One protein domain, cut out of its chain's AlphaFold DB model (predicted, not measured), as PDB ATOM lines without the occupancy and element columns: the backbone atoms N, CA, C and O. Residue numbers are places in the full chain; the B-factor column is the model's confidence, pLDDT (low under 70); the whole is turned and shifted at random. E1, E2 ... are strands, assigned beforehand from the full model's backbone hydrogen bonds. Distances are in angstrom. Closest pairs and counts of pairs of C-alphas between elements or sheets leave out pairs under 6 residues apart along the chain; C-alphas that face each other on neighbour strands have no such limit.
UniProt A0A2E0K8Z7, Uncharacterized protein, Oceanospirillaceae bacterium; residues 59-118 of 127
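What this domain is: This is residues 59 to 118 of the 127 residues of an uncharacterized protein of Oceanospirillaceae bacterium (UniProt A0A2E0K8Z7). Little regular structure is found here: a two-stranded hairpin, E1 then E2, between two long unnamed stretches, the first a wide loop whose residues 66 to 72 stick out, the second folding back to pair briefly with E2. The printed part has 60 residues, no named helix and one antiparallel sheet, order E1 - E2; its class is all strand, with 12 residues in named elements. It is loose, with a radius of gyration of the C-alphas of 13.3 A and spans of 36 by 26 by 25 A.

Where its parts are: Pass residues 59 to 81, then find C-alpha 82 at (-121.666, -30.422, 483.034), where E1, residues 82 to 87, begins its 15.7 A. E2, residues 90 to 95, runs 16.8 A to C-alpha 95 at (-119.050, -32.249, 485.904).

How they stand to each other: E1 and E2 form a hairpin with a tight link, antiparallel at 150 degrees. Look for N 85 and O 92, 2.8 A apart, within hydrogen-bond range. Residues 92 to 93 of E2 pair antiparallel with residues 103 to 104.

The domain as a whole: The farthest C-alphas, of Thr 70 and Lys 99, are 39.5 A apart. The printed part has no cut. Model pLDDT is under 70 at residues 59 to 61, 66 to 74, 98 to 101 and 117 to 118.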
ATOM      1  N   VAL A  59    -125.519 -42.118 487.679       59.34
ATOM      2  CA  VAL A  59    -124.909 -40.933 488.303       59.34
ATOM      3  C   VAL A  59    -125.891 -39.751 488.352       59.34
ATOM      4  O   VAL A  59    -125.777 -38.898 489.231       59.34
ATOM      5  N   GLU A  60    -126.860 -39.693 487.425       61.59
ATOM      6  CA  GLU A  60    -127.835 -38.604 487.333       61.59
ATOM      7  C   GLU A  60    -129.026 -38.918 486.406       61.59
ATOM      8  O   GLU A  60    -128.872 -39.610 485.401       61.59
ATOM      9  N   GLN A  61    -130.207 -38.357 486.705       65.56
ATOM     10  CA  GLN A  61    -131.387 -38.408 485.827       65.56
ATOM     11  C   GLN A  61    -131.412 -37.199 484.886       65.56
ATOM     12  O   GLN A  61    -131.643 -36.067 485.311       65.56
ATOM     13  N   LEU A  62    -131.213 -37.444 483.592       73.38
ATOM     14  CA  LEU A  62    -131.260 -36.426 482.541       73.38
ATOM     15  C   LEU A  62    -132.571 -36.544 481.762       73.38
ATOM     16  O   LEU A  62    -133.024 -37.646 481.450       73.38
ATOM     17  N   ARG A  63    -133.196 -35.404 481.449       72.38
ATOM     18  CA  ARG A  63    -134.431 -35.353 480.655       72.38
ATOM     19  C   ARG A  63    -134.116 -34.921 479.233       72.38
ATOM     20  O   ARG A  63    -133.497 -33.881 479.029       72.38
ATOM     21  N   LEU A  64    -134.586 -35.702 478.267       75.50
ATOM     22  CA  LEU A  64    -134.562 -35.329 476.860       75.50
ATOM     23  C   LEU A  64    -135.859 -34.586 476.526       75.50
ATOM     24  O   LEU A  64    -136.948 -35.114 476.747       75.50
ATOM     25  N   LEU A  65    -135.737 -33.362 476.018       73.06
ATOM     26  CA  LEU A  65    -136.865 -32.568 475.539       73.06
ATOM     27  C   LEU A  65    -136.944 -32.698 474.017       73.06
ATOM     28  O   LEU A  65    -135.935 -32.564 473.328       73.06
ATOM     29  N   THR A  66    -138.136 -32.968 473.493       68.25
ATOM     30  CA  THR A  66    -138.375 -33.013 472.048       68.25
ATOM     31  C   THR A  66    -138.406 -31.599 471.483       68.25
ATOM     32  O   THR A  66    -139.183 -30.768 471.950       68.25
ATOM     33  N   LEU A  67    -137.615 -31.351 470.440       66.19
ATOM     34  CA  LEU A  67    -137.691 -30.152 469.602       66.19
ATOM     35  C   LEU A  67    -138.915 -30.266 468.685       66.19
ATOM     36  O   LEU A  67    -138.780 -30.541 467.500       66.19
ATOM     37  N   ASN A  68    -140.119 -30.121 469.241       60.91
ATOM     38  CA  ASN A  68    -141.298 -29.890 468.410       60.91
ATOM     39  C   ASN A  68    -141.259 -28.438 467.930       60.91
ATOM     40  O   ASN A  68    -141.095 -27.518 468.723       60.91
ATOM     41  N   THR A  69    -141.419 -28.244 466.625       57.56
ATOM     42  CA  THR A  69    -141.262 -26.969 465.905       57.56
ATOM     43  C   THR A  69    -142.291 -25.893 466.274       57.56
ATOM     44  O   THR A  69    -142.262 -24.806 465.706       57.56
ATOM     45  N   THR A  70    -143.212 -26.182 467.197       58.00
ATOM     46  CA  THR A  70    -144.323 -25.297 467.581       58.00
ATOM     47  C   THR A  70    -144.125 -24.640 468.948       58.00
ATOM     48  O   THR A  70    -144.650 -23.553 469.160       58.00
ATOM     49  N   ASP A  71    -143.321 -25.230 469.839       58.09
ATOM     50  CA  ASP A  71    -143.094 -24.702 471.186       58.09
ATOM     51  C   ASP A  71    -141.611 -24.379 471.390       58.09
ATOM     52  O   ASP A  71    -140.738 -25.246 471.343       58.09
ATOM     53  N   GLU A  72    -141.320 -23.100 471.626       59.97
ATOM     54  CA  GLU A  72    -139.982 -22.604 471.936       59.97
ATOM     55  C   GLU A  72    -139.467 -23.295 473.213       59.97
ATOM     56  O   GLU A  72    -139.978 -23.065 474.315       59.97
ATOM     57  N   ILE A  73    -138.471 -24.184 473.084       60.62
ATOM     58  CA  ILE A  73    -137.887 -24.858 474.248       60.62
ATOM     59  C   ILE A  73    -137.190 -23.808 475.116       60.62
ATOM     60  O   ILE A  73    -136.081 -23.359 474.822       60.62
ATOM     61  N   LYS A  74    -137.818 -23.458 476.240       66.19
ATOM     62  CA  LYS A  74    -137.236 -22.585 477.262       66.19
ATOM     63  C   LYS A  74    -136.208 -23.358 478.084       66.19
ATOM     64  O   LYS A  74    -136.520 -23.910 479.139       66.19
ATOM     65  N   VAL A  75    -134.974 -23.404 477.593       75.25
ATOM     66  CA  VAL A  75    -133.822 -23.862 478.379       75.25
ATOM     67  C   VAL A  75    -133.339 -22.706 479.256       75.25
ATOM     68  O   VAL A  75    -133.290 -21.557 478.820       75.25
ATOM     69  N   SER A  76    -132.998 -22.994 480.514       73.69
ATOM     70  CA  SER A  76    -132.398 -21.991 481.397       73.69
ATOM     71  C   SER A  76    -131.044 -21.534 480.833       73.69
ATOM     72  O   SER A  76    -130.238 -22.388 480.469       73.69
ATOM     73  N   PRO A  77    -130.736 -20.224 480.822       75.00
ATOM     74  CA  PRO A  77    -129.416 -19.721 480.432       75.00
ATOM     75  C   PRO A  77    -128.328 -20.017 481.479       75.00
ATOM     76  O   PRO A  77    -127.153 -19.741 481.252       75.00
ATOM     77  N   LYS A  78    -128.703 -20.543 482.653       79.31
ATOM     78  CA  LYS A  78    -127.756 -20.935 483.697       79.31
ATOM     79  C   LYS A  78    -127.082 -22.254 483.320       79.31
ATOM     80  O   LYS A  78    -127.773 -23.231 483.042       79.31
ATOM     81  N   ASP A  79    -125.752 -22.281 483.383       79.88
ATOM     82  CA  ASP A  79    -124.965 -23.485 483.114       79.88
ATOM     83  C   ASP A  79    -125.379 -24.636 484.050       79.88
ATOM     84  O   ASP A  79    -125.577 -24.457 485.256       79.88
ATOM     85  N   SER A  80    -125.500 -25.831 483.474       80.31
ATOM     86  CA  SER A  80    -125.729 -27.080 484.202       80.31
ATOM     87  C   SER A  80    -124.499 -27.549 484.995       80.31
ATOM     88  O   SER A  80    -124.615 -28.446 485.835       80.31
ATOM     89  N   GLY A  81    -123.323 -26.962 484.737       84.62
ATOM     90  CA  GLY A  81    -122.041 -27.341 485.329       84.62
ATOM     91  C   GLY A  81    -121.535 -28.695 484.832       84.62
ATOM     92  O   GLY A  81    -120.781 -29.370 485.542       84.62
ATOM     93  N   LYS A  82    -121.988 -29.130 483.650       84.12
ATOM     94  CA  LYS A  82    -121.666 -30.422 483.034       84.12
ATOM     95  C   LYS A  82    -121.214 -30.224 481.603       84.12
ATOM     96  O   LYS A  82    -121.728 -29.376 480.884       84.12
ATOM     97  N   GLU A  83    -120.282 -31.063 481.196       85.56
ATOM     98  CA  GLU A  83    -119.708 -31.070 479.865       85.56
ATOM     99  C   GLU A  83    -119.876 -32.461 479.254       85.56
ATOM    100  O   GLU A  83    -119.680 -33.480 479.930       85.56
ATOM    101  N   ALA A  84    -120.291 -32.493 477.989       87.25
ATOM    102  CA  ALA A  84    -120.529 -33.717 477.242       87.25
ATOM    103  C   ALA A  84    -119.376 -33.979 476.268       87.25
ATOM    104  O   ALA A  84    -118.920 -33.076 475.571       87.25
ATOM    105  N   PHE A  85    -118.932 -35.231 476.194       87.25
ATOM    106  CA  PHE A  85    -117.815 -35.662 475.362       87.25
ATOM    107  C   PHE A  85    -118.176 -36.925 474.601       87.25
ATOM    108  O   PHE A  85    -118.862 -37.799 475.126       87.25
ATOM    109  N   CYS A  86    -117.665 -37.051 473.382       89.00
ATOM    110  CA  CYS A  86    -117.809 -38.267 472.596       89.00
ATOM    111  C   CYS A  86    -116.528 -39.100 472.688       89.00
ATOM    112  O   CYS A  86    -115.475 -38.654 472.235       89.00
ATOM    113  N   VAL A  87    -116.600 -40.293 473.284       87.56
ATOM    114  CA  VAL A  87    -115.444 -41.192 473.441       87.56
ATOM    115  C   VAL A  87    -115.851 -42.603 473.037       87.56
ATOM    116  O   VAL A  87    -116.867 -43.114 473.501       87.56
ATOM    117  N   ASN A  88    -115.062 -43.244 472.168       86.19
ATOM    118  CA  ASN A  88    -115.335 -44.592 471.645       86.19
ATOM    119  C   ASN A  88    -116.746 -44.746 471.036       86.19
ATOM    120  O   ASN A  88    -117.345 -45.814 471.118       86.19
ATOM    121  N   GLY A  89    -117.285 -43.671 470.451       87.25
ATOM    122  CA  GLY A  89    -118.623 -43.652 469.856       87.25
ATOM    123  C   GLY A  89    -119.773 -43.545 470.859       87.25
ATOM    124  O   GLY A  89    -120.919 -43.665 470.443       87.25
ATOM    125  N   TYR A  90    -119.504 -43.302 472.147       89.25
ATOM    126  CA  TYR A  90    -120.525 -43.107 473.181       89.25
ATOM    127  C   TYR A  90    -120.440 -41.728 473.833       89.25
ATOM    128  O   TYR A  90    -119.353 -41.171 474.011       89.25
ATOM    129  N   LEU A  91    -121.603 -41.183 474.200       88.81
ATOM    130  CA  LEU A  91    -121.711 -39.889 474.866       88.81
ATOM    131  C   LEU A  91    -121.435 -40.035 476.367       88.81
ATOM    132  O   LEU A  91    -122.144 -40.750 477.076       88.81
ATOM    133  N   LEU A  92    -120.411 -39.342 476.853       88.69
ATOM    134  CA  LEU A  92    -120.038 -39.271 478.260       88.69
ATOM    135  C   LEU A  92    -120.335 -37.879 478.813       88.69
ATOM    136  O   LEU A  92    -120.125 -36.885 478.125       88.69
ATOM    137  N   LEU A  93    -120.757 -37.799 480.073       87.62
ATOM    138  CA  LEU A  93    -120.931 -36.547 480.808       87.62
ATOM    139  C   LEU A  93    -119.946 -36.464 481.973       87.62
ATOM    140  O   LEU A  93    -119.776 -37.418 482.736       87.62
ATOM    141  N   ARG A  94    -119.332 -35.295 482.144       86.25
ATOM    142  CA  ARG A  94    -118.458 -34.978 483.279       86.25
ATOM    143  C   ARG A  94    -118.886 -33.659 483.920       86.25
ATOM    144  O   ARG A  94    -119.190 -32.712 483.203       86.25
ATOM    145  N   PRO A  95    -118.867 -33.540 485.254       84.81
ATOM    146  CA  PRO A  95    -119.050 -32.249 485.904       84.81
ATOM    147  C   PRO A  95    -117.794 -31.374 485.787       84.81
ATOM    148  O   PRO A  95    -116.677 -31.838 486.017       84.81
ATOM    149  N   GLN A  96    -117.990 -30.083 485.518       82.25
ATOM    150  CA  GLN A  96    -116.912 -29.092 485.370       82.25
ATOM    151  C   GLN A  96    -116.127 -28.848 486.669       82.25
ATOM    152  O   GLN A  96    -114.992 -28.387 486.638       82.25
ATOM    153  N   ASN A  97    -116.689 -29.218 487.824       78.75
ATOM    154  CA  ASN A  97    -116.062 -29.023 489.135       78.75
ATOM    155  C   ASN A  97    -114.835 -29.928 489.390       78.75
ATOM    156  O   ASN A  97    -114.272 -29.880 490.481       78.75
ATOM    157  N   GLY A  98    -114.448 -30.792 488.440       66.19
ATOM    158  CA  GLY A  98    -113.189 -31.555 488.453       66.19
ATOM    159  C   GLY A  98    -113.083 -32.691 489.480       66.19
ATOM    160  O   GLY A  98    -112.078 -33.393 489.505       66.19
ATOM    161  N   LYS A  99    -114.101 -32.892 490.326       65.81
ATOM    162  CA  LYS A  99    -114.060 -33.835 491.458       65.81
ATOM    163  C   LYS A  99    -114.731 -35.191 491.210       65.81
ATOM    164  O   LYS A  99    -114.638 -36.047 492.080       65.81
ATOM    165  N   ASN A 100    -115.382 -35.409 490.063       66.94
ATOM    166  CA  ASN A 100    -116.119 -36.655 489.797       66.94
ATOM    167  C   ASN A 100    -115.695 -37.344 488.492       66.94
ATOM    168  O   ASN A 100    -115.237 -36.707 487.541       66.94
ATOM    169  N   VAL A 101    -115.909 -38.661 488.468       69.81
ATOM    170  CA  VAL A 101    -115.682 -39.560 487.330       69.81
ATOM    171  C   VAL A 101    -116.701 -39.267 486.218       69.81
ATOM    172  O   VAL A 101    -117.846 -38.914 486.495       69.81
ATOM    173  N   ALA A 102    -116.279 -39.387 484.957       78.50
ATOM    174  CA  ALA A 102    -117.173 -39.252 483.807       78.50
ATOM    175  C   ALA A 102    -118.132 -40.454 483.722       78.50
ATOM    176  O   ALA A 102    -117.688 -41.598 483.807       78.50
ATOM    177  N   GLY A 103    -119.427 -40.194 483.543       84.75
ATOM    178  CA  GLY A 103    -120.452 -41.223 483.342       84.75
ATOM    179  C   GLY A 103    -120.799 -41.391 481.864       84.75
ATOM    180  O   GLY A 103    -120.715 -40.429 481.107       84.75
ATOM    181  N   VAL A 104    -121.200 -42.594 481.449       87.31
ATOM    182  CA  VAL A 104    -121.749 -42.852 480.104       87.31
ATOM    183  C   VAL A 104    -123.256 -42.620 480.133       87.31
ATOM    184  O   VAL A 104    -123.935 -43.114 481.034       87.31
ATOM    185  N   LEU A 105    -123.785 -41.895 479.149       86.44
ATOM    186  CA  LEU A 105    -125.219 -41.671 479.031       86.44
ATOM    187  C   LEU A 105    -125.898 -42.899 478.419       86.44
ATOM    188  O   LEU A 105    -125.515 -43.350 477.336       86.44
ATOM    189  N   VAL A 106    -126.910 -43.430 479.104       86.06
ATOM    190  CA  VAL A 106    -127.667 -44.614 478.677       86.06
ATOM    191  C   VAL A 106    -129.160 -44.311 478.580       86.06
ATOM    192  O   VAL A 106    -129.669 -43.421 479.261       86.06
ATOM    193  N   ASP A 107    -129.870 -45.042 477.725       82.88
ATOM    194  CA  ASP A 107    -131.331 -44.998 477.657       82.88
ATOM    195  C   ASP A 107    -131.998 -45.828 478.775       82.88
ATOM    196  O   ASP A 107    -131.335 -46.513 479.555       82.88
ATOM    197  N   GLY A 108    -133.335 -45.829 478.823       80.31
ATOM    198  CA  GLY A 108    -134.103 -46.598 479.816       80.31
ATOM    199  C   GLY A 108    -133.920 -48.124 479.759       80.31
ATOM    200  O   GLY A 108    -134.469 -48.831 480.597       80.31
ATOM    201  N   LYS A 109    -133.169 -48.650 478.784       81.88
ATOM    202  CA  LYS A 109    -132.800 -50.067 478.656       81.88
ATOM    203  C   LYS A 109    -131.301 -50.298 478.894       81.88
ATOM    204  O   LYS A 109    -130.799 -51.359 478.533       81.88
ATOM    205  N   ASN A 110    -130.590 -49.337 479.491       82.00
ATOM    206  CA  ASN A 110    -129.142 -49.370 479.724       82.00
ATOM    207  C   ASN A 110    -128.300 -49.470 478.439       82.00
ATOM    208  O   ASN A 110    -127.208 -50.038 478.442       82.00
ATOM    209  N   ARG A 111    -128.787 -48.924 477.320       84.38
ATOM    210  CA  ARG A 111    -128.031 -48.864 476.063       84.38
ATOM    211  C   ARG A 111    -127.348 -47.508 475.954       84.38
ATOM    212  O   ARG A 111    -128.018 -46.483 476.046       84.38
ATOM    213  N   GLY A 112    -126.029 -47.503 475.760       86.94
ATOM    214  CA  GLY A 112    -125.252 -46.274 475.599       86.94
ATOM    215  C   GLY A 112    -125.708 -45.460 474.389       86.94
ATOM    216  O   GLY A 112    -125.930 -46.017 473.312       86.94
ATOM    217  N   ILE A 113    -125.834 -44.146 474.563       88.62
ATOM    218  CA  ILE A 113    -126.184 -43.240 473.468       88.62
ATOM    219  C   ILE A 113    -124.962 -43.061 472.575       88.62
ATOM    220  O   ILE A 113    -123.900 -42.636 473.036       88.62
ATOM    221  N   ASN A 114    -125.124 -43.401 471.296       88.94
ATOM    222  CA  ASN A 114    -124.066 -43.242 470.314       88.94
ATOM    223  C   ASN A 114    -123.886 -41.759 469.969       88.94
ATOM    224  O   ASN A 114    -124.864 -41.019 469.846       88.94
ATOM    225  N   CYS A 115    -122.642 -41.329 469.811       87.88
ATOM    226  CA  CYS A 115    -122.304 -39.982 469.387       87.88
ATOM    227  C   CYS A 115    -121.386 -40.026 468.169       87.88
ATOM    228  O   CYS A 115    -120.507 -40.879 468.048       87.88
ATOM    229  N   GLN A 116    -121.570 -39.053 467.282       83.38
ATOM    230  CA  GLN A 116    -120.678 -38.807 466.158       83.38
ATOM    231  C   GLN A 116    -120.189 -37.366 466.238       83.38
ATOM    232  O   GLN A 116    -120.962 -36.439 466.486       83.38
ATOM    233  N   SER A 117    -118.893 -37.165 466.030       67.06
ATOM    234  CA  SER A 117    -118.301 -35.839 465.896       67.06
ATOM    235  C   SER A 117    -118.715 -35.248 464.546       67.06
ATOM    236  O   SER A 117    -118.004 -35.418 463.560       67.06
ATOM    237  N   GLY A 118    -119.891 -34.618 464.486       65.69
ATOM    238  CA  GLY A 118    -120.361 -33.936 463.275       65.69
ATOM    239  C   GLY A 118    -121.820 -34.155 462.881       65.69
ATOM    240  O   GLY A 118    -122.147 -33.902 461.726       65.69
TER     241      GLY A 118